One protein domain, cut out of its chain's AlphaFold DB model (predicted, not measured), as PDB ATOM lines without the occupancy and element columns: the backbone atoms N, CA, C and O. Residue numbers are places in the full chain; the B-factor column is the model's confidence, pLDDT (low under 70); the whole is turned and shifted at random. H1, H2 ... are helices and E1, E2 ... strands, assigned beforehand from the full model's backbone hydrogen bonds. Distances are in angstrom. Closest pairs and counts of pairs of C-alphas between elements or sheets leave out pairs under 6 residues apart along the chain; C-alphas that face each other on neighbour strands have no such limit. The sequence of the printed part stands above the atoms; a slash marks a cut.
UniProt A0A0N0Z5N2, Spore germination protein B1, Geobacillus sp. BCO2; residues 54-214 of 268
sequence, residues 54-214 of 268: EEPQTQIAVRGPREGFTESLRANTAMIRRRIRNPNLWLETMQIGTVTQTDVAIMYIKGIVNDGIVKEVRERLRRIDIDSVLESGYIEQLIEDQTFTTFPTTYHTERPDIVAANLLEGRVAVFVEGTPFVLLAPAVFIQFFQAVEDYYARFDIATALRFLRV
ATOM      1  N   GLU A  54     -55.718  -9.204 -19.318       63.12
ATOM      2  CA  GLU A  54     -56.136  -9.231 -20.714       63.12
ATOM      3  C   GLU A  54     -55.819 -10.584 -21.358       63.12
ATOM      4  O   GLU A  54     -54.982 -11.358 -20.875       63.12
ATOM      5  N   GLU A  55     -56.539 -10.884 -22.439       61.34
ATOM      6  CA  GLU A  55     -56.273 -12.087 -23.216       61.34
ATOM      7  C   GLU A  55     -54.953 -11.943 -23.992       61.34
ATOM      8  O   GLU A  55     -54.652 -10.854 -24.487       61.34
ATOM      9  N   PRO A  56     -54.165 -13.029 -24.117       59.78
ATOM     10  CA  PRO A  56     -52.942 -13.038 -24.911       59.78
ATOM     11  C   PRO A  56     -53.233 -12.599 -26.357       59.78
ATOM     12  O   PRO A  56     -54.047 -13.225 -27.040       59.78
ATOM     13  N   GLN A  57     -52.597 -11.514 -26.817       60.91
ATOM     14  CA  GLN A  57     -52.851 -10.934 -28.144       60.91
ATOM     15  C   GLN A  57     -52.252 -11.779 -29.283       60.91
ATOM     16  O   GLN A  57     -52.790 -11.788 -30.391       60.91
ATOM     17  N   THR A  58     -51.165 -12.510 -29.017       58.62
ATOM     18  CA  THR A  58     -50.378 -13.249 -30.021       58.62
ATOM     19  C   THR A  58     -50.715 -14.748 -30.050       58.62
ATOM     20  O   THR A  58     -50.577 -15.404 -31.081       58.62
ATOM     21  N   GLN A  59     -51.166 -15.317 -28.931       55.91
ATOM     22  CA  GLN A  59     -51.379 -16.746 -28.685       55.91
ATOM     23  C   GLN A  59     -52.822 -17.017 -28.244       55.91
ATOM     24  O   GLN A  59     -53.090 -17.529 -27.151       55.91
ATOM     25  N   ILE A  60     -53.769 -16.700 -29.127       57.53
ATOM     26  CA  ILE A  60     -55.195 -16.953 -28.908       57.53
ATOM     27  C   ILE A  60     -55.457 -18.462 -28.975       57.53
ATOM     28  O   ILE A  60     -55.390 -19.073 -30.039       57.53
ATOM     29  N   ALA A  61     -55.790 -19.077 -27.839       55.44
ATOM     30  CA  ALA A  61     -56.163 -20.486 -27.783       55.44
ATOM     31  C   ALA A  61     -57.688 -20.667 -27.865       55.44
ATOM     32  O   ALA A  61     -58.448 -20.057 -27.111       55.44
ATOM     33  N   VAL A  62     -58.149 -21.587 -28.722       52.22
ATOM     34  CA  VAL A  62     -59.575 -21.971 -28.821       52.22
ATOM     35  C   VAL A  62     -60.058 -22.690 -27.546       52.22
ATOM     36  O   VAL A  62     -61.251 -22.693 -27.237       52.22
ATOM     37  N   ARG A  63     -59.139 -23.300 -26.782       50.53
ATOM     38  CA  ARG A  63     -59.404 -23.991 -25.509       50.53
ATOM     39  C   ARG A  63     -58.271 -23.744 -24.503       50.53
ATOM     40  O   ARG A  63     -57.104 -23.780 -24.878       50.53
ATOM     41  N   GLY A  64     -58.621 -23.552 -23.228       58.16
ATOM     42  CA  GLY A  64     -57.680 -23.341 -22.119       58.16
ATOM     43  C   GLY A  64     -57.852 -21.984 -21.416       58.16
ATOM     44  O   GLY A  64     -58.752 -21.222 -21.774       58.16
ATOM     45  N   PRO A  65     -57.032 -21.681 -20.391       62.81
ATOM     46  CA  PRO A  65     -57.059 -20.403 -19.684       62.81
ATOM     47  C   PRO A  65     -56.738 -19.251 -20.640       62.81
ATOM     48  O   PRO A  65     -55.755 -19.323 -21.376       62.81
ATOM     49  N   ARG A  66     -57.562 -18.203 -20.581       69.06
ATOM     50  CA  ARG A  66     -57.463 -16.969 -21.378       69.06
ATOM     51  C   ARG A  66     -56.588 -15.890 -20.740       69.06
ATOM     52  O   ARG A  66     -56.502 -14.794 -21.254       69.06
ATOM     53  N   GLU A  67     -55.964 -16.186 -19.609       72.88
ATOM     54  CA  GLU A  67     -55.080 -15.244 -18.921       72.88
ATOM     55  C   GLU A  67     -53.733 -15.166 -19.648       72.88
ATOM     56  O   GLU A  67     -53.071 -16.198 -19.786       72.88
ATOM     57  N   GLY A  68     -53.333 -13.967 -20.074       82.12
ATOM     58  CA  GLY A  68     -51.989 -13.668 -20.569       82.12
ATOM     59  C   GLY A  68     -51.117 -13.000 -19.504       82.12
ATOM     60  O   GLY A  68     -51.607 -12.497 -18.491       82.12
ATOM     61  N   PHE A  69     -49.806 -13.000 -19.716       84.81
ATOM     62  CA  PHE A  69     -48.900 -12.142 -18.960       84.81
ATOM     63  C   PHE A  69     -49.141 -10.663 -19.284       84.81
ATOM     64  O   PHE A  69     -49.660 -10.302 -20.334       84.81
ATOM     65  N   THR A  70     -48.762  -9.805 -18.342       85.50
ATOM     66  CA  THR A  70     -48.866  -8.341 -18.435       85.50
ATOM     67  C   THR A  70     -47.473  -7.724 -18.362       85.50
ATOM     68  O   THR A  70     -46.513  -8.424 -18.070       85.50
ATOM     69  N   GLU A  71     -47.334  -6.416 -18.526       82.06
ATOM     70  CA  GLU A  71     -46.030  -5.739 -18.409       82.06
ATOM     71  C   GLU A  71     -45.480  -5.693 -16.969       82.06
ATOM     72  O   GLU A  71     -44.312  -5.384 -16.758       82.06
ATOM     73  N   SER A  72     -46.291  -6.021 -15.955       84.81
ATOM     74  CA  SER A  72     -45.866  -5.974 -14.552       84.81
ATOM     75  C   SER A  72     -45.295  -7.310 -14.065       84.81
ATOM     76  O   SER A  72     -46.020  -8.302 -13.921       84.81
ATOM     77  N   LEU A  73     -44.024  -7.319 -13.655       86.75
ATOM     78  CA  LEU A  73     -43.321  -8.479 -13.097       86.75
ATOM     79  C   LEU A  73     -44.005  -9.002 -11.834       86.75
ATOM     80  O   LEU A  73     -44.130 -10.214 -11.635       86.75
ATOM     81  N   ARG A  74     -44.528  -8.110 -10.984       86.94
ATOM     82  CA  ARG A  74     -45.270  -8.507  -9.775       86.94
ATOM     83  C   ARG A  74     -46.573  -9.235 -10.110       86.94
ATOM     84  O   ARG A  74     -46.913 -10.207  -9.435       86.94
ATOM     85  N   ALA A  75     -47.299  -8.785 -11.134       86.44
ATOM     86  CA  ALA A  75     -48.507  -9.471 -11.588       86.44
ATOM     87  C   ALA A  75     -48.159 -10.841 -12.192       86.44
ATOM     88  O   ALA A  75     -48.761 -11.851 -11.820       86.44
ATOM     89  N   ASN A  76     -47.122 -10.898 -13.029       90.06
ATOM     90  CA  ASN A  76     -46.681 -12.116 -13.710       90.06
ATOM     91  C   ASN A  76     -46.194 -13.196 -12.738       90.06
ATOM     92  O   ASN A  76     -46.631 -14.347 -12.790       90.06
ATOM     93  N   THR A  77     -45.346 -12.820 -11.784       90.19
ATOM     94  CA  THR A  77     -44.858 -13.740 -10.746       90.19
ATOM     95  C   THR A  77     -45.991 -14.238  -9.842       90.19
ATOM     96  O   THR A  77     -46.005 -15.410  -9.449       90.19
ATOM     97  N   ALA A  78     -46.990 -13.394  -9.554       87.88
ATOM     98  CA  ALA A  78     -48.181 -13.798  -8.812       87.88
ATOM     99  C   ALA A  78     -49.046 -14.809  -9.587       87.88
ATOM    100  O   ALA A  78     -49.557 -15.752  -8.974       87.88
ATOM    101  N   MET A  79     -49.183 -14.662 -10.911       88.19
ATOM    102  CA  MET A  79     -49.902 -15.627 -11.755       88.19
ATOM    103  C   MET A  79     -49.294 -17.031 -11.658       88.19
ATOM    104  O   MET A  79     -50.023 -18.005 -11.454       88.19
ATOM    105  N   ILE A  80     -47.963 -17.144 -11.693       91.56
ATOM    106  CA  ILE A  80     -47.287 -18.443 -11.559       91.56
ATOM    107  C   ILE A  80     -47.399 -19.011 -10.145       91.56
ATOM    108  O   ILE A  80     -47.742 -20.184  -9.990       91.56
ATOM    109  N   ARG A  81     -47.210 -18.193  -9.101       88.25
ATOM    110  CA  ARG A  81     -47.370 -18.648  -7.705       88.25
ATOM    111  C   ARG A  81     -48.774 -19.168  -7.390       88.25
ATOM    112  O   ARG A  81     -48.925 -20.052  -6.551       88.25
ATOM    113  N   ARG A  82     -49.814 -18.652  -8.052       84.62
ATOM    114  CA  ARG A  82     -51.188 -19.165  -7.896       84.62
ATOM    115  C   ARG A  82     -51.352 -20.571  -8.474       84.62
ATOM    116  O   ARG A  82     -52.119 -21.358  -7.912       84.62
ATOM    117  N   ARG A  83     -50.641 -20.873  -9.566       86.25
ATOM    118  CA  ARG A  83     -50.675 -22.166 -10.268       86.25
ATOM    119  C   ARG A  83     -49.776 -23.204  -9.594       86.25
ATOM    120  O   ARG A  83     -50.208 -24.333  -9.388       86.25
ATOM    121  N   ILE A  84     -48.568 -22.815  -9.184       87.81
ATOM    122  CA  ILE A  84     -47.593 -23.693  -8.524       87.81
ATOM    123  C   ILE A  84     -47.500 -23.340  -7.037       87.81
ATOM    124  O   ILE A  84     -46.799 -22.412  -6.636       87.81
ATOM    125  N   ARG A  85     -48.173 -24.129  -6.194       85.44
ATOM    126  CA  ARG A  85     -48.117 -24.003  -4.727       85.44
ATOM    127  C   ARG A  85     -47.031 -24.904  -4.146       85.44
ATOM    128  O   ARG A  85     -47.332 -25.869  -3.448       85.44
ATOM    129  N   ASN A  86     -45.775 -24.623  -4.483       86.00
ATOM    130  CA  ASN A  86     -44.631 -25.410  -4.028       86.00
ATOM    131  C   ASN A  86     -43.630 -24.520  -3.264       86.00
ATOM    132  O   ASN A  86     -43.201 -23.512  -3.827       86.00
ATOM    133  N   PRO A  87     -43.211 -24.879  -2.029       85.06
ATOM    134  CA  PRO A  87     -42.174 -24.149  -1.289       85.06
ATOM    135  C   PRO A  87     -40.828 -24.070  -2.012       85.06
ATOM    136  O   PRO A  87     -40.052 -23.146  -1.782       85.06
ATOM    137  N   ASN A  88     -40.552 -25.026  -2.895       90.44
ATOM    138  CA  ASN A  88     -39.318 -25.087  -3.663       90.44
ATOM    139  C   ASN A  88     -39.351 -24.209  -4.920       90.44
ATOM    140  O   ASN A  88     -38.355 -24.170  -5.636       90.44
ATOM    141  N   LEU A  89     -40.448 -23.492  -5.196       92.06
ATOM    142  CA  LEU A  89     -40.491 -22.480  -6.248       92.06
ATOM    143  C   LEU A  89     -39.729 -21.231  -5.787       92.06
ATOM    144  O   LEU A  89     -40.233 -20.416  -5.009       92.06
ATOM    145  N   TRP A  90     -38.494 -21.109  -6.255       93.06
ATOM    146  CA  TRP A  90     -37.589 -20.026  -5.908       93.06
ATOM    147  C   TRP A  90     -37.716 -18.897  -6.925       93.06
ATOM    148  O   TRP A  90     -37.948 -19.132  -8.110       93.06
ATOM    149  N   LEU A  91     -37.605 -17.670  -6.424       92.88
ATOM    150  CA  LEU A  91     -37.638 -16.441  -7.203       92.88
ATOM    151  C   LEU A  91     -36.416 -15.613  -6.808       92.88
ATOM    152  O   LEU A  91     -36.282 -15.250  -5.640       92.88
ATOM    153  N   GLU A  92     -35.551 -15.322  -7.769       91.38
ATOM    154  CA  GLU A  92     -34.383 -14.463  -7.608       91.38
ATOM    155  C   GLU A  92     -34.576 -13.204  -8.446       91.38
ATOM    156  O   GLU A  92     -34.605 -13.274  -9.671       91.38
ATOM    157  N   THR A  93     -34.723 -12.055  -7.797       90.38
ATOM    158  CA  THR A  93     -34.792 -10.749  -8.462       90.38
ATOM    159  C   THR A  93     -33.406 -10.120  -8.558       90.38
ATOM    160  O   THR A  93     -32.641 -10.159  -7.593       90.38
ATOM    161  N   MET A  94     -33.099  -9.518  -9.699       86.62
ATOM    162  CA  MET A  94     -31.881  -8.756  -9.963       86.62
ATOM    163  C   MET A  94     -32.199  -7.548 -10.842       86.62
ATOM    164  O   MET A  94     -33.167  -7.574 -11.592       86.62
ATOM    165  N   GLN A  95     -31.373  -6.512 -10.762       84.81
ATOM    166  CA  GLN A  95     -31.471  -5.348 -11.639       84.81
ATOM    167  C   GLN A  95     -30.417  -5.438 -12.729       84.81
ATOM    168  O   GLN A  95     -29.265  -5.775 -12.448       84.81
ATOM    169  N   ILE A  96     -30.834  -5.165 -13.962       78.94
ATOM    170  CA  ILE A  96     -29.984  -5.213 -15.149       78.94
ATOM    171  C   ILE A  96     -30.088  -3.873 -15.878       78.94
ATOM    172  O   ILE A  96     -31.179  -3.335 -16.067       78.94
ATOM    173  N   GLY A  97     -28.942  -3.352 -16.311       71.62
ATOM    174  CA  GLY A  97     -28.834  -2.129 -17.099       71.62
ATOM    175  C   GLY A  97     -28.314  -0.927 -16.312       71.62
ATOM    176  O   GLY A  97     -28.618  -0.749 -15.131       71.62
ATOM    177  N   THR A  98     -27.526  -0.095 -16.990       68.94
ATOM    178  CA  THR A  98     -26.732   0.969 -16.359       68.94
ATOM    179  C   THR A  98     -27.524   2.269 -16.181       68.94
ATOM    180  O   THR A  98     -27.381   2.927 -15.149       68.94
ATOM    181  N   VAL A  99     -28.423   2.611 -17.118       68.00
ATOM    182  CA  VAL A  99     -29.279   3.812 -17.027       68.00
ATOM    183  C   VAL A  99     -30.706   3.469 -16.593       68.00
ATOM    184  O   VAL A  99     -31.248   4.160 -15.734       68.00
ATOM    185  N   THR A 100     -31.321   2.411 -17.142       69.31
ATOM    186  CA  THR A 100     -32.725   2.068 -16.821       69.31
ATOM    187  C   THR A 100     -32.915   1.232 -15.562       69.31
ATOM    188  O   THR A 100     -34.012   1.263 -15.015       69.31
ATOM    189  N   GLN A 101     -31.885   0.509 -15.097       79.50
ATOM    190  CA  GLN A 101     -31.947  -0.378 -13.922       79.50
ATOM    191  C   GLN A 101     -33.211  -1.255 -13.909       79.50
ATOM    192  O   GLN A 101     -33.989  -1.260 -12.955       79.50
ATOM    193  N   THR A 102     -33.438  -1.976 -15.002       79.94
ATOM    194  CA  THR A 102     -34.659  -2.753 -15.206       79.94
ATOM    195  C   THR A 102     -34.678  -3.970 -14.280       79.94
ATOM    196  O   THR A 102     -33.712  -4.737 -14.217       79.94
ATOM    197  N   ASP A 103     -35.790  -4.168 -13.566       86.69
ATOM    198  CA  ASP A 103     -35.985  -5.327 -12.696       86.69
ATOM    199  C   ASP A 103     -36.221  -6.598 -13.530       86.69
ATOM    200  O   ASP A 103     -37.107  -6.675 -14.386       86.69
ATOM    201  N   VAL A 104     -35.439  -7.632 -13.237       87.31
ATOM    202  CA  VAL A 104     -35.515  -8.956 -13.855       87.31
ATOM    203  C   VAL A 104     -35.649 -10.004 -12.761       87.31
ATOM    204  O   VAL A 104     -35.004  -9.926 -11.716       87.31
ATOM    205  N   ALA A 105     -36.487 -11.014 -12.978       90.94
ATOM    206  CA  ALA A 105     -36.672 -12.099 -12.026       90.94
ATOM    207  C   ALA A 105     -36.471 -13.464 -12.673       90.94
ATOM    208  O   ALA A 105     -37.090 -13.792 -13.679       90.94
ATOM    209  N   ILE A 106     -35.644 -14.289 -12.043       91.44
ATOM    210  CA  ILE A 106     -35.423 -15.685 -12.401       91.44
ATOM    211  C   ILE A 106     -36.289 -16.546 -11.487       91.44
ATOM    212  O   ILE A 106     -36.194 -16.460 -10.263       91.44
ATOM    213  N   MET A 107     -37.121 -17.401 -12.067       93.88
ATOM    214  CA  MET A 107     -37.960 -18.349 -11.347       93.88
ATOM    215  C   MET A 107     -37.606 -19.781 -11.741       93.88
ATOM    216  O   MET A 107     -37.463 -20.094 -12.921       93.88
ATOM    217  N   TYR A 108     -37.478 -20.661 -10.752       93.00
ATOM    218  CA  TYR A 108     -37.170 -22.076 -10.962       93.00
ATOM    219  C   TYR A 108     -37.631 -22.919  -9.768       93.00
ATOM    220  O   TYR A 108     -37.867 -22.395  -8.679       93.00
ATOM    221  N   ILE A 109     -37.753 -24.237  -9.946       92.88
ATOM    222  CA  ILE A 109     -38.079 -25.155  -8.845       92.88
ATOM    223  C   ILE A 109     -36.815 -25.865  -8.368       92.88
ATOM    224  O   ILE A 109     -36.253 -26.714  -9.064       92.88
ATOM    225  N   LYS A 110     -36.381 -25.535  -7.150       89.88
ATOM    226  CA  LYS A 110     -35.210 -26.138  -6.514       89.88
ATOM    227  C   LYS A 110     -35.416 -27.643  -6.312       89.88
ATOM    228  O   LYS A 110     -36.427 -28.067  -5.755       89.88
ATOM    229  N   GLY A 111     -34.444 -28.437  -6.753       88.00
ATOM    230  CA  GLY A 111     -34.484 -29.902  -6.690       88.00
ATOM    231  C   GLY A 111     -35.095 -30.587  -7.916       88.00
ATOM    232  O   GLY A 111     -34.989 -31.803  -8.015       88.00
ATOM    233  N   ILE A 112     -35.694 -29.832  -8.847       86.81
ATOM    234  CA  ILE A 112     -36.098 -30.347 -10.170       86.81
ATOM    235  C   ILE A 112     -35.132 -29.840 -11.243       86.81
ATOM    236  O   ILE A 112     -34.669 -30.610 -12.081       86.81
ATOM    237  N   VAL A 113     -34.803 -28.545 -11.206       85.12
ATOM    238  CA  VAL A 113     -33.845 -27.944 -12.140       85.12
ATOM    239  C   VAL A 113     -32.415 -28.405 -11.849       85.12
ATOM    240  O   VAL A 113     -32.028 -28.596 -10.696       85.12
ATOM    241  N   ASN A 114     -31.604 -28.529 -12.901       83.62
ATOM    242  CA  ASN A 114     -30.160 -28.673 -12.760       83.62
ATOM    243  C   ASN A 114     -29.544 -27.323 -12.357       83.62
ATOM    244  O   ASN A 114     -29.610 -26.351 -13.113       83.62
ATOM    245  N   ASP A 115     -28.900 -27.273 -11.191       83.75
ATOM    246  CA  ASP A 115     -28.270 -26.058 -10.659       83.75
ATOM    247  C   ASP A 115     -27.230 -25.434 -11.611       83.75
ATOM    248  O   ASP A 115     -26.995 -24.225 -11.554       83.75
ATOM    249  N   GLY A 116     -26.617 -26.228 -12.497       80.38
ATOM    250  CA  GLY A 116     -25.712 -25.735 -13.538       80.38
ATOM    251  C   GLY A 116     -26.401 -24.778 -14.512       80.38
ATOM    252  O   GLY A 116     -25.858 -23.715 -14.800       80.38
ATOM    253  N   ILE A 117     -27.633 -25.096 -14.920       81.94
ATOM    254  CA  ILE A 117     -28.436 -24.263 -15.828       81.94
ATOM    255  C   ILE A 117     -28.785 -22.939 -15.147       81.94
ATOM    256  O   ILE A 117     -28.611 -21.873 -15.728       81.94
ATOM    257  N   VAL A 118     -29.226 -22.984 -13.886       85.12
ATOM    258  CA  VAL A 118     -29.561 -21.768 -13.124       85.12
ATOM    259  C   VAL A 118     -28.335 -20.869 -12.964       85.12
ATOM    260  O   VAL A 118     -28.433 -19.651 -13.110       85.12
ATOM    261  N   LYS A 119     -27.165 -21.452 -12.667       84.50
ATOM    262  CA  LYS A 119     -25.906 -20.700 -12.560       84.50
ATOM    263  C   LYS A 119     -25.528 -20.042 -13.876       84.50
ATOM    264  O   LYS A 119     -25.184 -18.865 -13.856       84.50
ATOM    265  N   GLU A 120     -25.630 -20.770 -14.978       81.88
ATOM    266  CA  GLU A 120     -25.323 -20.246 -16.303       81.88
ATOM    267  C   GLU A 120     -26.259 -19.094 -16.681       81.88
ATOM    268  O   GLU A 120     -25.779 -18.025 -17.049       81.88
ATOM    269  N   VAL A 121     -27.574 -19.252 -16.492       82.00
ATOM    270  CA  VAL A 121     -28.557 -18.178 -16.728       82.00
ATOM    271  C   VAL A 121     -28.242 -16.952 -15.866       82.00
ATOM    272  O   VAL A 121     -28.206 -15.833 -16.371       82.00
ATOM    273  N   ARG A 122     -27.939 -17.146 -14.575       83.81
ATOM    274  CA  ARG A 122     -27.566 -16.060 -13.653       83.81
ATOM    275  C   ARG A 122     -26.268 -15.359 -14.061       83.81
ATOM    276  O   ARG A 122     -26.095 -14.170 -13.812       83.81
ATOM    277  N   GLU A 123     -25.300 -16.100 -14.585       82.06
ATOM    278  CA  GLU A 123     -24.025 -15.537 -15.014       82.06
ATOM    279  C   GLU A 123     -24.162 -14.774 -16.328       82.06
ATOM    280  O   GLU A 123     -23.657 -13.660 -16.418       82.06
ATOM    281  N   ARG A 124     -24.926 -15.310 -17.288       76.81
ATOM    282  CA  ARG A 124     -25.260 -14.623 -18.540       76.81
ATOM    283  C   ARG A 124     -25.994 -13.315 -18.272       76.81
ATOM    284  O   ARG A 124     -25.516 -12.275 -18.696       76.81
ATOM    285  N   LEU A 125     -27.061 -13.339 -17.470       77.25
ATOM    286  CA  LEU A 125     -27.829 -12.132 -17.133       77.25
ATOM    287  C   LEU A 125     -26.981 -11.043 -16.459       77.25
ATOM    288  O   LEU A 125     -27.213  -9.864 -16.687       77.25
ATOM    289  N   ARG A 126     -25.966 -11.413 -15.669       77.75
ATOM    290  CA  ARG A 126     -25.054 -10.444 -15.034       77.75
ATOM    291  C   ARG A 126     -24.004  -9.853 -15.971       77.75
ATOM    292  O   ARG A 126     -23.448  -8.814 -15.643       77.75
ATOM    293  N   ARG A 127     -23.692 -10.521 -17.084       71.88
ATOM    294  CA  ARG A 127     -22.758 -10.004 -18.098       71.88
ATOM    295  C   ARG A 127     -23.415  -8.999 -19.039       71.88
ATOM    296  O   ARG A 127     -22.702  -8.318 -19.766       71.88
ATOM    297  N   ILE A 128     -24.743  -8.911 -19.019       67.88
ATOM    298  CA  ILE A 128     -25.503  -7.958 -19.820       67.88
ATOM    299  C   ILE A 128     -25.287  -6.552 -19.239       67.88
ATOM    300  O   ILE A 128     -25.944  -6.156 -18.278       67.88
ATOM    301  N   ASP A 129     -24.341  -5.818 -19.821       55.59
ATOM    302  CA  ASP A 129     -24.074  -4.405 -19.544       55.59
ATOM    303  C   ASP A 129     -24.586  -3.575 -20.728       55.59
ATOM    304  O   ASP A 129     -23.910  -3.420 -21.744       55.59
ATOM    305  N   ILE A 130     -25.839  -3.124 -20.638       55.62
ATOM    306  CA  ILE A 130     -26.432  -2.201 -21.610       55.62
ATOM    307  C   ILE A 130     -27.013  -0.984 -20.907       55.62
ATOM    308  O   ILE A 130     -27.574  -1.072 -19.814       55.62
ATOM    309  N   ASP A 131     -26.916   0.165 -21.571       43.06
ATOM    310  CA  ASP A 131     -27.397   1.434 -21.037       43.06
ATOM    311  C   ASP A 131     -28.919   1.431 -20.821       43.06
ATOM    312  O   ASP A 131     -29.396   2.053 -19.879       43.06
ATOM    313  N   SER A 132     -29.700   0.693 -21.620       43.03
ATOM    314  CA  SER A 132     -31.165   0.747 -21.559       43.03
ATOM    315  C   SER A 132     -31.820  -0.564 -22.013       43.03
ATOM    316  O   SER A 132     -31.738  -0.922 -23.187       43.03
ATOM    317  N   VAL A 133     -32.480  -1.287 -21.100       53.97
ATOM    318  CA  VAL A 133     -33.328  -2.453 -21.424       53.97
ATOM    319  C   VAL A 133     -34.760  -1.943 -21.605       53.97
ATOM    320  O   VAL A 133     -35.502  -1.833 -20.628       53.97
ATOM    321  N   LEU A 134     -35.136  -1.581 -22.833       48.84
ATOM    322  CA  LEU A 134     -36.472  -1.038 -23.136       48.84
ATOM    323  C   LEU A 134     -37.460  -2.086 -23.664       48.84
ATOM    324  O   LEU A 134     -38.659  -1.831 -23.655       48.84
ATOM    325  N   GLU A 135     -36.992  -3.255 -24.113       53.78
ATOM    326  CA  GLU A 135     -37.846  -4.267 -24.748       53.78
ATOM    327  C   GLU A 135     -37.302  -5.687 -24.512       53.78
ATOM    328  O   GLU A 135     -36.087  -5.899 -24.501       53.78
ATOM    329  N   SER A 136     -38.182  -6.685 -24.358       49.47
ATOM    330  CA  SER A 136     -37.797  -8.100 -24.165       49.47
ATOM    331  C   SER A 136     -36.956  -8.644 -25.320       49.47
ATOM    332  O   SER A 136     -36.110  -9.508 -25.094       49.47
ATOM    333  N   GLY A 137     -37.141  -8.100 -26.529       49.56
ATOM    334  CA  GLY A 137     -36.335  -8.431 -27.708       49.56
ATOM    335  C   GLY A 137     -34.857  -8.036 -27.578       49.56
ATOM    336  O   GLY A 137     -34.001  -8.703 -28.148       49.56
ATOM    337  N   TYR A 138     -34.516  -7.023 -26.768       50.47
ATOM    338  CA  TYR A 138     -33.111  -6.693 -26.494       50.47
ATOM    339  C   TYR A 138     -32.466  -7.705 -25.545       50.47
ATOM    340  O   TYR A 138     -31.327  -8.100 -25.768       50.47
ATOM    341  N   ILE A 139     -33.186  -8.182 -24.521       54.88
ATOM    342  CA  ILE A 139     -32.675  -9.257 -23.652       54.88
ATOM    343  C   ILE A 139     -32.518 -10.563 -24.433       54.88
ATOM    344  O   ILE A 139     -31.562 -11.293 -24.190       54.88
ATOM    345  N   GLU A 140     -33.403 -10.848 -25.388       50.81
ATOM    346  CA  GLU A 140     -33.266 -11.986 -26.307       50.81
ATOM    347  C   GLU A 140     -31.939 -11.919 -27.075       50.81
ATOM    348  O   GLU A 140     -31.131 -12.845 -26.995       50.81
ATOM    349  N   GLN A 141     -31.648 -10.770 -27.688       47.97
ATOM    350  CA  GLN A 141     -30.409 -10.528 -28.432       47.97
ATOM    351  C   GLN A 141     -29.143 -10.495 -27.556       47.97
ATOM    352  O   GLN A 141     -28.040 -10.646 -28.070       47.97
ATOM    353  N   LEU A 142     -29.288 -10.288 -26.243       49.81
ATOM    354  CA  LEU A 142     -28.188 -10.219 -25.269       49.81
ATOM    355  C   LEU A 142     -27.972 -11.534 -24.506       49.81
ATOM    356  O   LEU A 142     -26.892 -11.767 -23.970       49.81
ATOM    357  N   ILE A 143     -28.972 -12.418 -24.458       49.41
ATOM    358  CA  ILE A 143     -28.787 -13.822 -24.062       49.41
ATOM    359  C   ILE A 143     -28.192 -14.625 -25.235       49.41
ATOM    360  O   ILE A 143     -27.440 -15.582 -25.007       49.41
ATOM    361  N   GLU A 144     -28.490 -14.216 -26.470       49.47
ATOM    362  CA  GLU A 144     -27.872 -14.682 -27.712       49.47
ATOM    363  C   GLU A 144     -26.623 -13.854 -28.063       49.47
ATOM    364  O   GLU A 144     -26.604 -13.115 -29.044       49.47
ATOM    365  N   ASP A 145     -25.548 -13.967 -27.277       44.66
ATOM    366  CA  ASP A 145     -24.261 -13.361 -27.640       44.66
ATOM    367  C   ASP A 145     -23.884 -13.698 -29.099       44.66
ATOM    368  O   ASP A 145     -23.754 -14.865 -29.482       44.66
ATOM    369  N   GLN A 146     -23.608 -12.663 -29.903       45.44
ATOM    370  CA  GLN A 146     -23.106 -12.756 -31.283       45.44
ATOM    371  C   GLN A 146     -21.701 -13.383 -31.401       45.44
ATOM    372  O   GLN A 146     -21.069 -13.312 -32.454       45.44
ATOM    373  N   THR A 147     -21.179 -14.035 -30.362       36.91
ATOM    374  CA  THR A 147     -19.880 -14.708 -30.419       36.91
ATOM    375  C   THR A 147     -19.919 -16.062 -29.706       36.91
ATOM    376  O   THR A 147     -19.942 -16.166 -28.488       36.91
ATOM    377  N   PHE A 148     -19.883 -17.132 -30.508       37.50
ATOM    378  CA  PHE A 148     -19.481 -18.486 -30.101       37.50
ATOM    379  C   PHE A 148     -20.286 -19.189 -28.986       37.50
ATOM    380  O   PHE A 148     -19.710 -19.911 -28.172       37.50
ATOM    381  N   THR A 149     -21.622 -19.134 -29.004       38.56
ATOM    382  CA  THR A 149     -22.436 -20.141 -28.290       38.56
ATOM    383  C   THR A 149     -23.125 -21.081 -29.275       38.56
ATOM    384  O   THR A 149     -23.940 -20.654 -30.083       38.56
ATOM    385  N   THR A 150     -22.815 -22.377 -29.225       34.78
ATOM    386  CA  THR A 150     -23.305 -23.383 -30.190       34.78
ATOM    387  C   THR A 150     -24.790 -23.758 -30.009       34.78
ATOM    388  O   THR A 150     -25.300 -24.552 -30.791       34.78
ATOM    389  N   PHE A 151     -25.508 -23.193 -29.025       38.34
ATOM    390  CA  PHE A 151     -26.942 -23.447 -28.804       38.34
ATOM    391  C   PHE A 151     -27.686 -22.230 -28.209       38.34
ATOM    392  O   PHE A 151     -27.617 -22.020 -26.994       38.34
ATOM    393  N   PRO A 152     -28.453 -21.470 -29.012       45.91
ATOM    394  CA  PRO A 152     -29.510 -20.604 -28.504       45.91
ATOM    395  C   PRO A 152     -30.756 -21.455 -28.224       45.91
ATOM    396  O   PRO A 152     -31.225 -22.211 -29.076       45.91
ATOM    397  N   THR A 153     -31.259 -21.410 -26.992       61.94
ATOM    398  CA  THR A 153     -32.414 -22.211 -26.561       61.94
ATOM    399  C   THR A 153     -33.265 -21.412 -25.573       61.94
ATOM    400  O   THR A 153     -33.424 -21.798 -24.420       61.94
ATOM    401  N   THR A 154     -33.817 -20.277 -25.991       66.88
ATOM    402  CA  THR A 154     -34.835 -19.547 -25.217       66.88
ATOM    403  C   THR A 154     -36.171 -19.576 -25.946       66.88
ATOM    404  O   THR A 154     -36.230 -19.358 -27.151       66.88
ATOM    405  N   TYR A 155     -37.246 -19.911 -25.235       75.69
ATOM    406  CA  TYR A 155     -38.610 -19.921 -25.771       75.69
ATOM    407  C   TYR A 155     -39.415 -18.814 -25.092       75.69
ATOM    408  O   TYR A 155     -39.497 -18.789 -23.864       75.69
ATOM    409  N   HIS A 156     -39.994 -17.902 -25.873       79.75
ATOM    410  CA  HIS A 156     -40.834 -16.828 -25.354       79.75
ATOM    411  C   HIS A 156     -42.303 -17.254 -25.328       79.75
ATOM    412  O   HIS A 156     -42.825 -17.876 -26.257       79.75
ATOM    413  N   THR A 157     -43.000 -16.907 -24.256       81.81
ATOM    414  CA  THR A 157     -44.443 -17.114 -24.175       81.81
ATOM    415  C   THR A 157     -45.105 -16.026 -23.350       81.81
ATOM    416  O   THR A 157     -44.595 -15.594 -22.319       81.81
ATOM    417  N   GLU A 158     -46.275 -15.609 -23.813       84.50
ATOM    418  CA  GLU A 158     -47.204 -14.739 -23.091       84.50
ATOM    419  C   GLU A 158     -48.184 -15.547 -22.222       84.50
ATOM    420  O   GLU A 158     -49.045 -14.979 -21.555       84.50
ATOM    421  N   ARG A 159     -48.065 -16.885 -22.199       83.62
ATOM    422  CA  ARG A 159     -48.997 -17.773 -21.503       83.62
ATOM    423  C   ARG A 159     -48.442 -18.294 -20.168       83.62
ATOM    424  O   ARG A 159     -47.484 -19.078 -20.152       83.62
ATOM    425  N   PRO A 160     -49.090 -17.985 -19.029       88.06
ATOM    426  CA  PRO A 160     -48.664 -18.459 -17.714       88.06
ATOM    427  C   PRO A 160     -48.796 -19.978 -17.507       88.06
ATOM    428  O   PRO A 160     -48.194 -20.530 -16.590       88.06
ATOM    429  N   ASP A 161     -49.588 -20.691 -18.311       85.62
ATOM    430  CA  ASP A 161     -49.766 -22.154 -18.212       85.62
ATOM    431  C   ASP A 161     -48.568 -22.882 -18.783       85.62
ATOM    432  O   ASP A 161     -48.066 -23.811 -18.151       85.62
ATOM    433  N   ILE A 162     -48.081 -22.412 -19.929       85.19
ATOM    434  CA  ILE A 162     -46.900 -22.970 -20.572       85.19
ATOM    435  C   ILE A 162     -45.694 -22.784 -19.650       85.19
ATOM    436  O   ILE A 162     -44.963 -23.741 -19.398       85.19
ATOM    437  N   VAL A 163     -45.526 -21.600 -19.053       89.69
ATOM    438  CA  VAL A 163     -44.457 -21.359 -18.069       89.69
ATOM    439  C   VAL A 163     -44.578 -22.282 -16.862       89.69
ATOM    440  O   VAL A 163     -43.586 -22.886 -16.459       89.69
ATOM    441  N   ALA A 164     -45.778 -22.444 -16.301       90.00
ATOM    442  CA  ALA A 164     -45.970 -23.322 -15.153       90.00
ATOM    443  C   ALA A 164     -45.619 -24.789 -15.469       90.00
ATOM    444  O   ALA A 164     -44.946 -25.439 -14.668       90.00
ATOM    445  N   ALA A 165     -46.020 -25.298 -16.637       88.00
ATOM    446  CA  ALA A 165     -45.669 -26.646 -17.079       88.00
ATOM    447  C   ALA A 165     -44.148 -26.811 -17.247       88.00
ATOM    448  O   ALA A 165     -43.559 -27.745 -16.711       88.00
ATOM    449  N   ASN A 166     -43.491 -25.847 -17.894       88.06
ATOM    450  CA  ASN A 166     -42.045 -25.876 -18.115       88.06
ATOM    451  C   ASN A 166     -41.237 -25.797 -16.806       88.06
ATOM    452  O   ASN A 166     -40.221 -26.475 -16.663       88.06
ATOM    453  N   LEU A 167     -41.692 -25.021 -15.819       90.31
ATOM    454  CA  LEU A 167     -41.069 -24.982 -14.491       90.31
ATOM    455  C   LEU A 167     -41.149 -26.343 -13.780       90.31
ATOM    456  O   LEU A 167     -40.193 -26.746 -13.116       90.31
ATOM    457  N   LEU A 168     -42.265 -27.063 -13.937       88.88
ATOM    458  CA  LEU A 168     -42.441 -28.417 -13.397       88.88
ATOM    459  C   LEU A 168     -41.581 -29.463 -14.121       88.88
ATOM    460  O   LEU A 168     -41.186 -30.444 -13.499       88.88
ATOM    461  N   GLU A 169     -41.243 -29.235 -15.390       86.50
ATOM    462  CA  GLU A 169     -40.283 -30.045 -16.156       86.50
ATOM    463  C   GLU A 169     -38.813 -29.779 -15.770       86.50
ATOM    464  O   GLU A 169     -37.912 -30.412 -16.317       86.50
ATOM    465  N   GLY A 170     -38.547 -28.862 -14.833       85.88
ATOM    466  CA  GLY A 170     -37.189 -28.556 -14.376       85.88
ATOM    467  C   GLY A 170     -36.477 -27.499 -15.209       85.88
ATOM    468  O   GLY A 170     -35.253 -27.534 -15.324       85.88
ATOM    469  N   ARG A 171     -37.225 -26.562 -15.790       87.06
ATOM    470  CA  ARG A 171     -36.672 -25.433 -16.547       87.06
ATOM    471  C   ARG A 171     -36.646 -24.154 -15.724       87.06
ATOM    472  O   ARG A 171     -37.192 -24.087 -14.621       87.06
ATOM    473  N   VAL A 172     -36.002 -23.140 -16.284       89.44
ATOM    474  CA  VAL A 172     -35.874 -21.804 -15.708       89.44
ATOM    475  C   VAL A 172     -36.746 -20.837 -16.500       89.44
ATOM    476  O   VAL A 172     -36.730 -20.858 -17.728       89.44
ATOM    477  N   ALA A 173     -37.496 -19.991 -15.798       91.06
ATOM    478  CA  ALA A 173     -38.254 -18.891 -16.380       91.06
ATOM    479  C   ALA A 173     -37.616 -17.554 -15.991       91.06
ATOM    480  O   ALA A 173     -37.266 -17.354 -14.830       91.06
ATOM    481  N   VAL A 174     -37.488 -16.636 -16.941       89.31
ATOM    482  CA  VAL A 174     -36.947 -15.289 -16.741       89.31
ATOM    483  C   VAL A 174     -38.024 -14.276 -17.109       89.31
ATOM    484  O   VAL A 174     -38.566 -14.293 -18.213       89.31
ATOM    485  N   PHE A 175     -38.347 -13.414 -16.151       89.31
ATOM    486  CA  PHE A 175     -39.329 -12.343 -16.251       89.31
ATOM    487  C   PHE A 175     -38.600 -11.010 -16.322       89.31
ATOM    488  O   PHE A 175     -37.664 -10.793 -15.557       89.31
ATOM    489  N   VAL A 176     -39.070 -10.111 -17.178       84.62
ATOM    490  CA  VAL A 176     -38.513  -8.767 -17.349       84.62
ATOM    491  C   VAL A 176     -39.633  -7.756 -17.123       84.62
ATOM    492  O   VAL A 176     -40.706  -7.893 -17.714       84.62
ATOM    493  N   GLU A 177     -39.403  -6.768 -16.258       83.31
ATOM    494  CA  GLU A 177     -40.345  -5.662 -16.041       83.31
ATOM    495  C   GLU A 177     -40.544  -4.857 -17.336       83.31
ATOM    496  O   GLU A 177     -39.587  -4.567 -18.052       83.31
ATOM    497  N   GLY A 178     -41.793  -4.496 -17.637       76.62
ATOM    498  CA  GLY A 178     -42.167  -3.735 -18.831       76.62
ATOM    499  C   GLY A 178     -42.514  -4.592 -20.050       76.62
ATOM    500  O   GLY A 178     -42.796  -4.044 -21.108       76.62
ATOM    501  N   THR A 179     -42.509  -5.926 -19.928       76.88
ATOM    502  CA  THR A 179     -42.738  -6.826 -21.072       76.88
ATOM    503  C   THR A 179     -43.795  -7.888 -20.751       76.88
ATOM    504  O   THR A 179     -43.766  -8.468 -19.661       76.88
ATOM    505  N   PRO A 180     -44.731  -8.185 -21.675       81.25
ATOM    506  CA  PRO A 180     -45.733  -9.236 -21.487       81.25
ATOM    507  C   PRO A 180     -45.210 -10.637 -21.855       81.25
ATOM    508  O   PRO A 180     -45.989 -11.582 -21.948       81.25
ATOM    509  N   PHE A 181     -43.900 -10.803 -22.063       82.06
ATOM    510  CA  PHE A 181     -43.294 -12.069 -22.465       82.06
ATOM    511  C   PHE A 181     -42.377 -12.617 -21.378       82.06
ATOM    512  O   PHE A 181     -41.655 -11.887 -20.701       82.06
ATOM    513  N   VAL A 182     -42.386 -13.939 -21.227       86.50
ATOM    514  CA  VAL A 182     -41.501 -14.659 -20.310       86.50
ATOM    515  C   VAL A 182     -40.601 -15.576 -21.114       86.50
ATOM    516  O   VAL A 182     -41.073 -16.304 -21.988       86.50
ATOM    517  N   LEU A 183     -39.309 -15.552 -20.795       85.31
ATOM    518  CA  LEU A 183     -38.293 -16.363 -21.456       85.31
ATOM    519  C   LEU A 183     -38.095 -17.673 -20.689       85.31
ATOM    520  O   LEU A 183     -37.879 -17.667 -19.480       85.31
ATOM    521  N   LEU A 184     -38.152 -18.803 -21.385       86.06
ATOM    522  CA  LEU A 184     -37.922 -20.136 -20.830       86.06
ATOM    523  C   LEU A 184     -36.596 -20.709 -21.328       86.06
ATOM    524  O   LEU A 184     -36.359 -20.734 -22.533       86.06
ATOM    525  N   ALA A 185     -35.772 -21.223 -20.413       80.06
ATOM    526  CA  ALA A 185     -34.473 -21.823 -20.712       80.06
ATOM    527  C   ALA A 185     -34.255 -23.153 -19.951       80.06
ATOM    528  O   ALA A 185     -34.575 -23.234 -18.760       80.06
ATOM    529  N   PRO A 186     -33.677 -24.193 -20.587       70.94
ATOM    530  CA  PRO A 186     -33.402 -24.308 -22.020       70.94
ATOM    531  C   PRO A 186     -34.686 -24.621 -22.817       70.94
ATOM    532  O   PRO A 186     -35.566 -25.370 -22.378       70.94
ATOM    533  N   ALA A 187     -34.794 -24.055 -24.011       62.84
ATOM    534  CA  ALA A 187     -35.779 -24.394 -25.022       62.84
ATOM    535  C   ALA A 187     -35.412 -25.739 -25.647       62.84
ATOM    536  O   ALA A 187     -34.280 -25.982 -26.066       62.84
ATOM    537  N   VAL A 188     -36.391 -26.629 -25.725       57.97
ATOM    538  CA  VAL A 188     -36.226 -27.908 -26.415       57.97
ATOM    539  C   VAL A 188     -36.697 -27.702 -27.848       57.97
ATOM    540  O   VAL A 188     -37.790 -27.185 -28.054       57.97
ATOM    541  N   PHE A 189     -35.917 -28.147 -28.837       44.59
ATOM    542  CA  PHE A 189     -36.234 -28.022 -30.271       44.59
ATOM    543  C   PHE A 189     -37.674 -28.455 -30.624       44.59
ATOM    544  O   PHE A 189     -38.311 -27.865 -31.490       44.59
ATOM    545  N   ILE A 190     -38.229 -29.437 -29.901       52.28
ATOM    546  CA  ILE A 190     -39.603 -29.929 -30.085       52.28
ATOM    547  C   ILE A 190     -40.686 -28.866 -29.806       52.28
ATOM    548  O   ILE A 190     -41.778 -28.963 -30.361       52.28
ATOM    549  N   GLN A 191     -40.400 -27.854 -28.980       53.19
ATOM    550  CA  GLN A 191     -41.364 -26.818 -28.588       53.19
ATOM    551  C   GLN A 191     -41.662 -25.832 -29.713       53.19
ATOM    552  O   GLN A 191     -42.786 -25.360 -29.814       53.19
ATOM    553  N   PHE A 192     -40.706 -25.600 -30.614       51.34
ATOM    554  CA  PHE A 192     -40.921 -24.770 -31.803       51.34
ATOM    555  C   PHE A 192     -41.862 -25.430 -32.828       51.34
ATOM    556  O   PHE A 192     -42.386 -24.758 -33.711       51.34
ATOM    557  N   PHE A 193     -42.110 -26.742 -32.707       48.91
ATOM    558  CA  PHE A 193     -43.008 -27.508 -33.583       48.91
ATOM    559  C   PHE A 193     -44.347 -27.873 -32.929       48.91
ATOM    560  O   PHE A 193     -45.182 -28.512 -33.577       48.91
ATOM    561  N   GLN A 194     -44.556 -27.516 -31.660       50.19
ATOM    562  CA  GLN A 194     -45.813 -27.742 -30.949       50.19
ATOM    563  C   GLN A 194     -46.697 -26.503 -31.087       50.19
ATOM    564  O   GLN A 194     -46.352 -25.428 -30.603       50.19
ATOM    565  N   ALA A 195     -47.846 -26.651 -31.749       53.06
ATOM    566  CA  ALA A 195     -48.872 -25.618 -31.708       53.06
ATOM    567  C   ALA A 195     -49.491 -25.583 -30.303       53.06
ATOM    568  O   ALA A 195     -49.559 -26.607 -29.617       53.06
ATOM    569  N   VAL A 196     -49.959 -24.415 -29.870       50.03
ATOM    570  CA  VAL A 196     -50.578 -24.225 -28.552       50.03
ATOM    571  C   VAL A 196     -51.780 -25.168 -28.353       50.03
ATOM    572  O   VAL A 196     -52.046 -25.611 -27.234       50.03
ATOM    573  N   GLU A 197     -52.462 -25.556 -29.437       51.16
ATOM    574  CA  GLU A 197     -53.537 -26.551 -29.417       51.16
ATOM    575  C   GLU A 197     -53.069 -27.980 -29.089       51.16
ATOM    576  O   GLU A 197     -53.826 -28.734 -28.475       51.16
ATOM    577  N   ASP A 198     -51.834 -28.360 -29.433       50.16
ATOM    578  CA  ASP A 198     -51.307 -29.716 -29.209       50.16
ATOM    579  C   ASP A 198     -51.010 -29.993 -27.729       50.16
ATOM    580  O   ASP A 198     -51.004 -31.148 -27.308       50.16
ATOM    581  N   TYR A 199     -50.809 -28.943 -26.924       48.78
ATOM    582  CA  TYR A 199     -50.600 -29.050 -25.475       48.78
ATOM    583  C   TYR A 199     -51.902 -29.382 -24.719       48.78
ATOM    584  O   TYR A 199     -51.870 -29.947 -23.627       48.78
ATOM    585  N   TYR A 200     -53.052 -29.050 -25.316       44.75
ATOM    586  CA  TYR A 200     -54.391 -29.338 -24.785       44.75
ATOM    587  C   TYR A 200     -55.078 -30.513 -25.490       44.75
ATOM    588  O   TYR A 200     -56.096 -31.021 -25.012       44.75
ATOM    589  N   ALA A 201     -54.540 -30.958 -26.624       46.66
ATOM    590  CA  ALA A 201     -54.970 -32.177 -27.277       46.66
ATOM    591  C   ALA A 201     -54.413 -33.402 -26.533       46.66
ATOM    592  O   ALA A 201     -53.301 -33.395 -26.009       46.66
ATOM    593  N   ARG A 202     -55.177 -34.501 -26.506       43.19
ATOM    594  CA  ARG A 202     -54.643 -35.805 -26.081       43.19
ATOM    595  C   ARG A 202     -53.394 -36.116 -26.912       43.19
ATOM    596  O   ARG A 202     -53.423 -35.927 -28.127       43.19
ATOM    597  N   PHE A 203     -52.345 -36.632 -26.268       48.66
ATOM    598  CA  PHE A 203     -51.057 -37.009 -26.879       48.66
ATOM    599  C   PHE A 203     -51.219 -37.825 -28.184       48.66
ATOM    600  O   PHE A 203     -50.447 -37.676 -29.136       48.66
ATOM    601  N   ASP A 204     -52.294 -38.617 -28.250       52.34
ATOM    602  CA  ASP A 204     -52.731 -39.414 -29.400       52.34
ATOM    603  C   ASP A 204     -53.011 -38.560 -30.659       52.34
ATOM    604  O   ASP A 204     -52.616 -38.917 -31.769       52.34
ATOM    605  N   ILE A 205     -53.662 -37.401 -30.501       58.53
ATOM    606  CA  ILE A 205     -54.109 -36.530 -31.603       58.53
ATOM    607  C   ILE A 205     -52.949 -35.671 -32.124       58.53
ATOM    608  O   ILE A 205     -52.767 -35.552 -33.336       58.53
ATOM    609  N   ALA A 206     -52.120 -35.135 -31.223       56.66
ATOM    610  CA  ALA A 206     -50.948 -34.334 -31.587       56.66
ATOM    611  C   ALA A 206     -49.923 -35.153 -32.396       56.66
ATOM    612  O   ALA A 206     -49.330 -34.677 -33.366       56.66
ATOM    613  N   THR A 207     -49.750 -36.432 -32.045       64.88
ATOM    614  CA  THR A 207     -48.878 -37.348 -32.795       64.88
ATOM    615  C   THR A 207     -49.445 -37.644 -34.187       64.88
ATOM    616  O   THR A 207     -48.701 -37.611 -35.169       64.88
ATOM    617  N   ALA A 208     -50.761 -37.854 -34.302       71.62
ATOM    618  CA  ALA A 208     -51.421 -38.091 -35.586       71.62
ATOM    619  C   ALA A 208     -51.282 -36.897 -36.553       71.62
ATOM    620  O   ALA A 208     -50.962 -37.085 -37.729       71.62
ATOM    621  N   LEU A 209     -51.439 -35.663 -36.061       74.06
ATOM    622  CA  LEU A 209     -51.247 -34.450 -36.866       74.06
ATOM    623  C   LEU A 209     -49.786 -34.261 -37.306       74.06
ATOM    624  O   LEU A 209     -49.531 -33.824 -38.433       74.06
ATOM    625  N   ARG A 210     -48.818 -34.648 -36.462       71.75
ATOM    626  CA  ARG A 210     -47.386 -34.617 -36.806       71.75
ATOM    627  C   ARG A 210     -47.053 -35.587 -37.944       71.75
ATOM    628  O   ARG A 210     -46.355 -35.197 -38.878       71.75
ATOM    629  N   PHE A 211     -47.603 -36.805 -37.920       79.44
ATOM    630  CA  PHE A 211     -47.461 -37.756 -39.030       79.44
ATOM    631  C   PHE A 211     -48.106 -37.243 -40.317       79.44
ATOM    632  O   PHE A 211     -47.502 -37.333 -41.385       79.44
ATOM    633  N   LEU A 212     -49.295 -36.647 -40.221       83.94
ATOM    634  CA  LEU A 212     -49.992 -36.102 -41.383       83.94
ATOM    635  C   LEU A 212     -49.175 -35.005 -42.085       83.94
ATOM    636  O   LEU A 212     -49.071 -35.017 -43.308       83.94
ATOM    637  N   ARG A 213     -48.540 -34.090 -41.337       79.50
ATOM    638  CA  ARG A 213     -47.686 -33.034 -41.918       79.50
ATOM    639  C   ARG A 213     -46.488 -33.599 -42.686       79.50
ATOM    640  O   ARG A 213     -46.200 -33.123 -43.782       79.50
ATOM    641  N   VAL A 214     -45.829 -34.628 -42.152       81.12
ATOM    642  CA  VAL A 214     -44.706 -35.299 -42.832       81.12
ATOM    643  C   VAL A 214     -45.184 -36.016 -44.096       81.12
ATOM    644  O   VAL A 214     -44.534 -35.924 -45.136       81.12
TER     645      VAL A 214
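This is residues 54 to 214 of the 268 residues of the protein "Spore germination protein B1" of Geobacillus sp. BCO2 (UniProt A0A0N0Z5N2). A strongly twisted sheet of five strands is the core, with H1 and H4 over one face and the long H2 over the other, where H3 sits beside the strands. After E5 the last stretch leads away from the sheet through the short H5 and H6 to H7, the element farthest from the mean of the C-alphas. The printed part has 161 residues with seven named helices and five named strands, in the order H1 E1 E2 H2 H3 E3 H4 E4 E5 H5 H6 H7, a mixed class in three layers, helices on both faces of a sheet. The sheet's order is E1 E2 E4 E5 E3, all antiparallel; the whole is compact, with a radius of gyration of the C-alphas of 16.2 A and spans of 49 by 36 by 33 A.

Residues 54 to 72 hold no named element. H1, residues 73 to 83, is on the sheet of E1 (89 to 96), E2 (102 to 109), E4 (172 to 176), E5 (182 to 185) and E3 (155 to 157), at a height over the sheet of 8.9 A. E1 and E2 form a hairpin, with N 92 and O 106 at 2.8 A. H2, residues 115 to 127, is on the opposite face from H1, over E2 and E4, at a height of 8.9 A. H3, residues 136 to 143, is over none of the strands and close but not clearly touching H2, the closest C-alphas being those of Arg 124 and Ile 143, 6.6 A. E3 is an edge strand beside E5, with N 184 and O 155 at 2.8 A. H4, residues 160 to 168, lies over E4 and touches H1 at a steep tilt of 65 degrees, the closest C-alphas being those of Ile 80 and Ala 164, 6.2 A. E3, H4 and E4 make a split strand-helix-strand unit, two strands running the same way with E5 between them, and its crossover is right-handed. E4 pairs with E2, N 105 and O 175 at 2.8 A, and forms a hairpin with E5, N 174 and O 183 at 2.8 A. H5 (189 to 193), H6 (196 to 199) and H7 (203 to 214) are not on the sheet. H6 is close but not clearly touching H7, the closest C-alphas being those of Asp 198 and Ala 206, 5.2 A. Every O i to N i+4 pair is within hydrogen-bond range in H1, H2, H3, H4 and H7; H5 has 0 of 1, with 2 of 2 O i to N i+3 pairs, and H6 is too short for such a pair.

H1 begins at C-alpha 73 at (-43.321, -8.479, -13.097) and is 15.8 A long. E1 is 22.1 A, E2 23.5 A, H2 18.5 A, E4 13.4 A and H4 12.5 A. H7, 17.3 A, ends at C-alpha 214 at (-44.706, -35.299, -42.832).

The two C-alphas farthest apart are those of Val 99 and Leu 212, 51.1 A. The printed part has no cut, and the link from H3 to E3 is long, with 11 residues. Mean pLDDT of the printed part is 72.0; residues 54 to 66, 98 to 100, 128 to 154 and 187 to 207 are under 70.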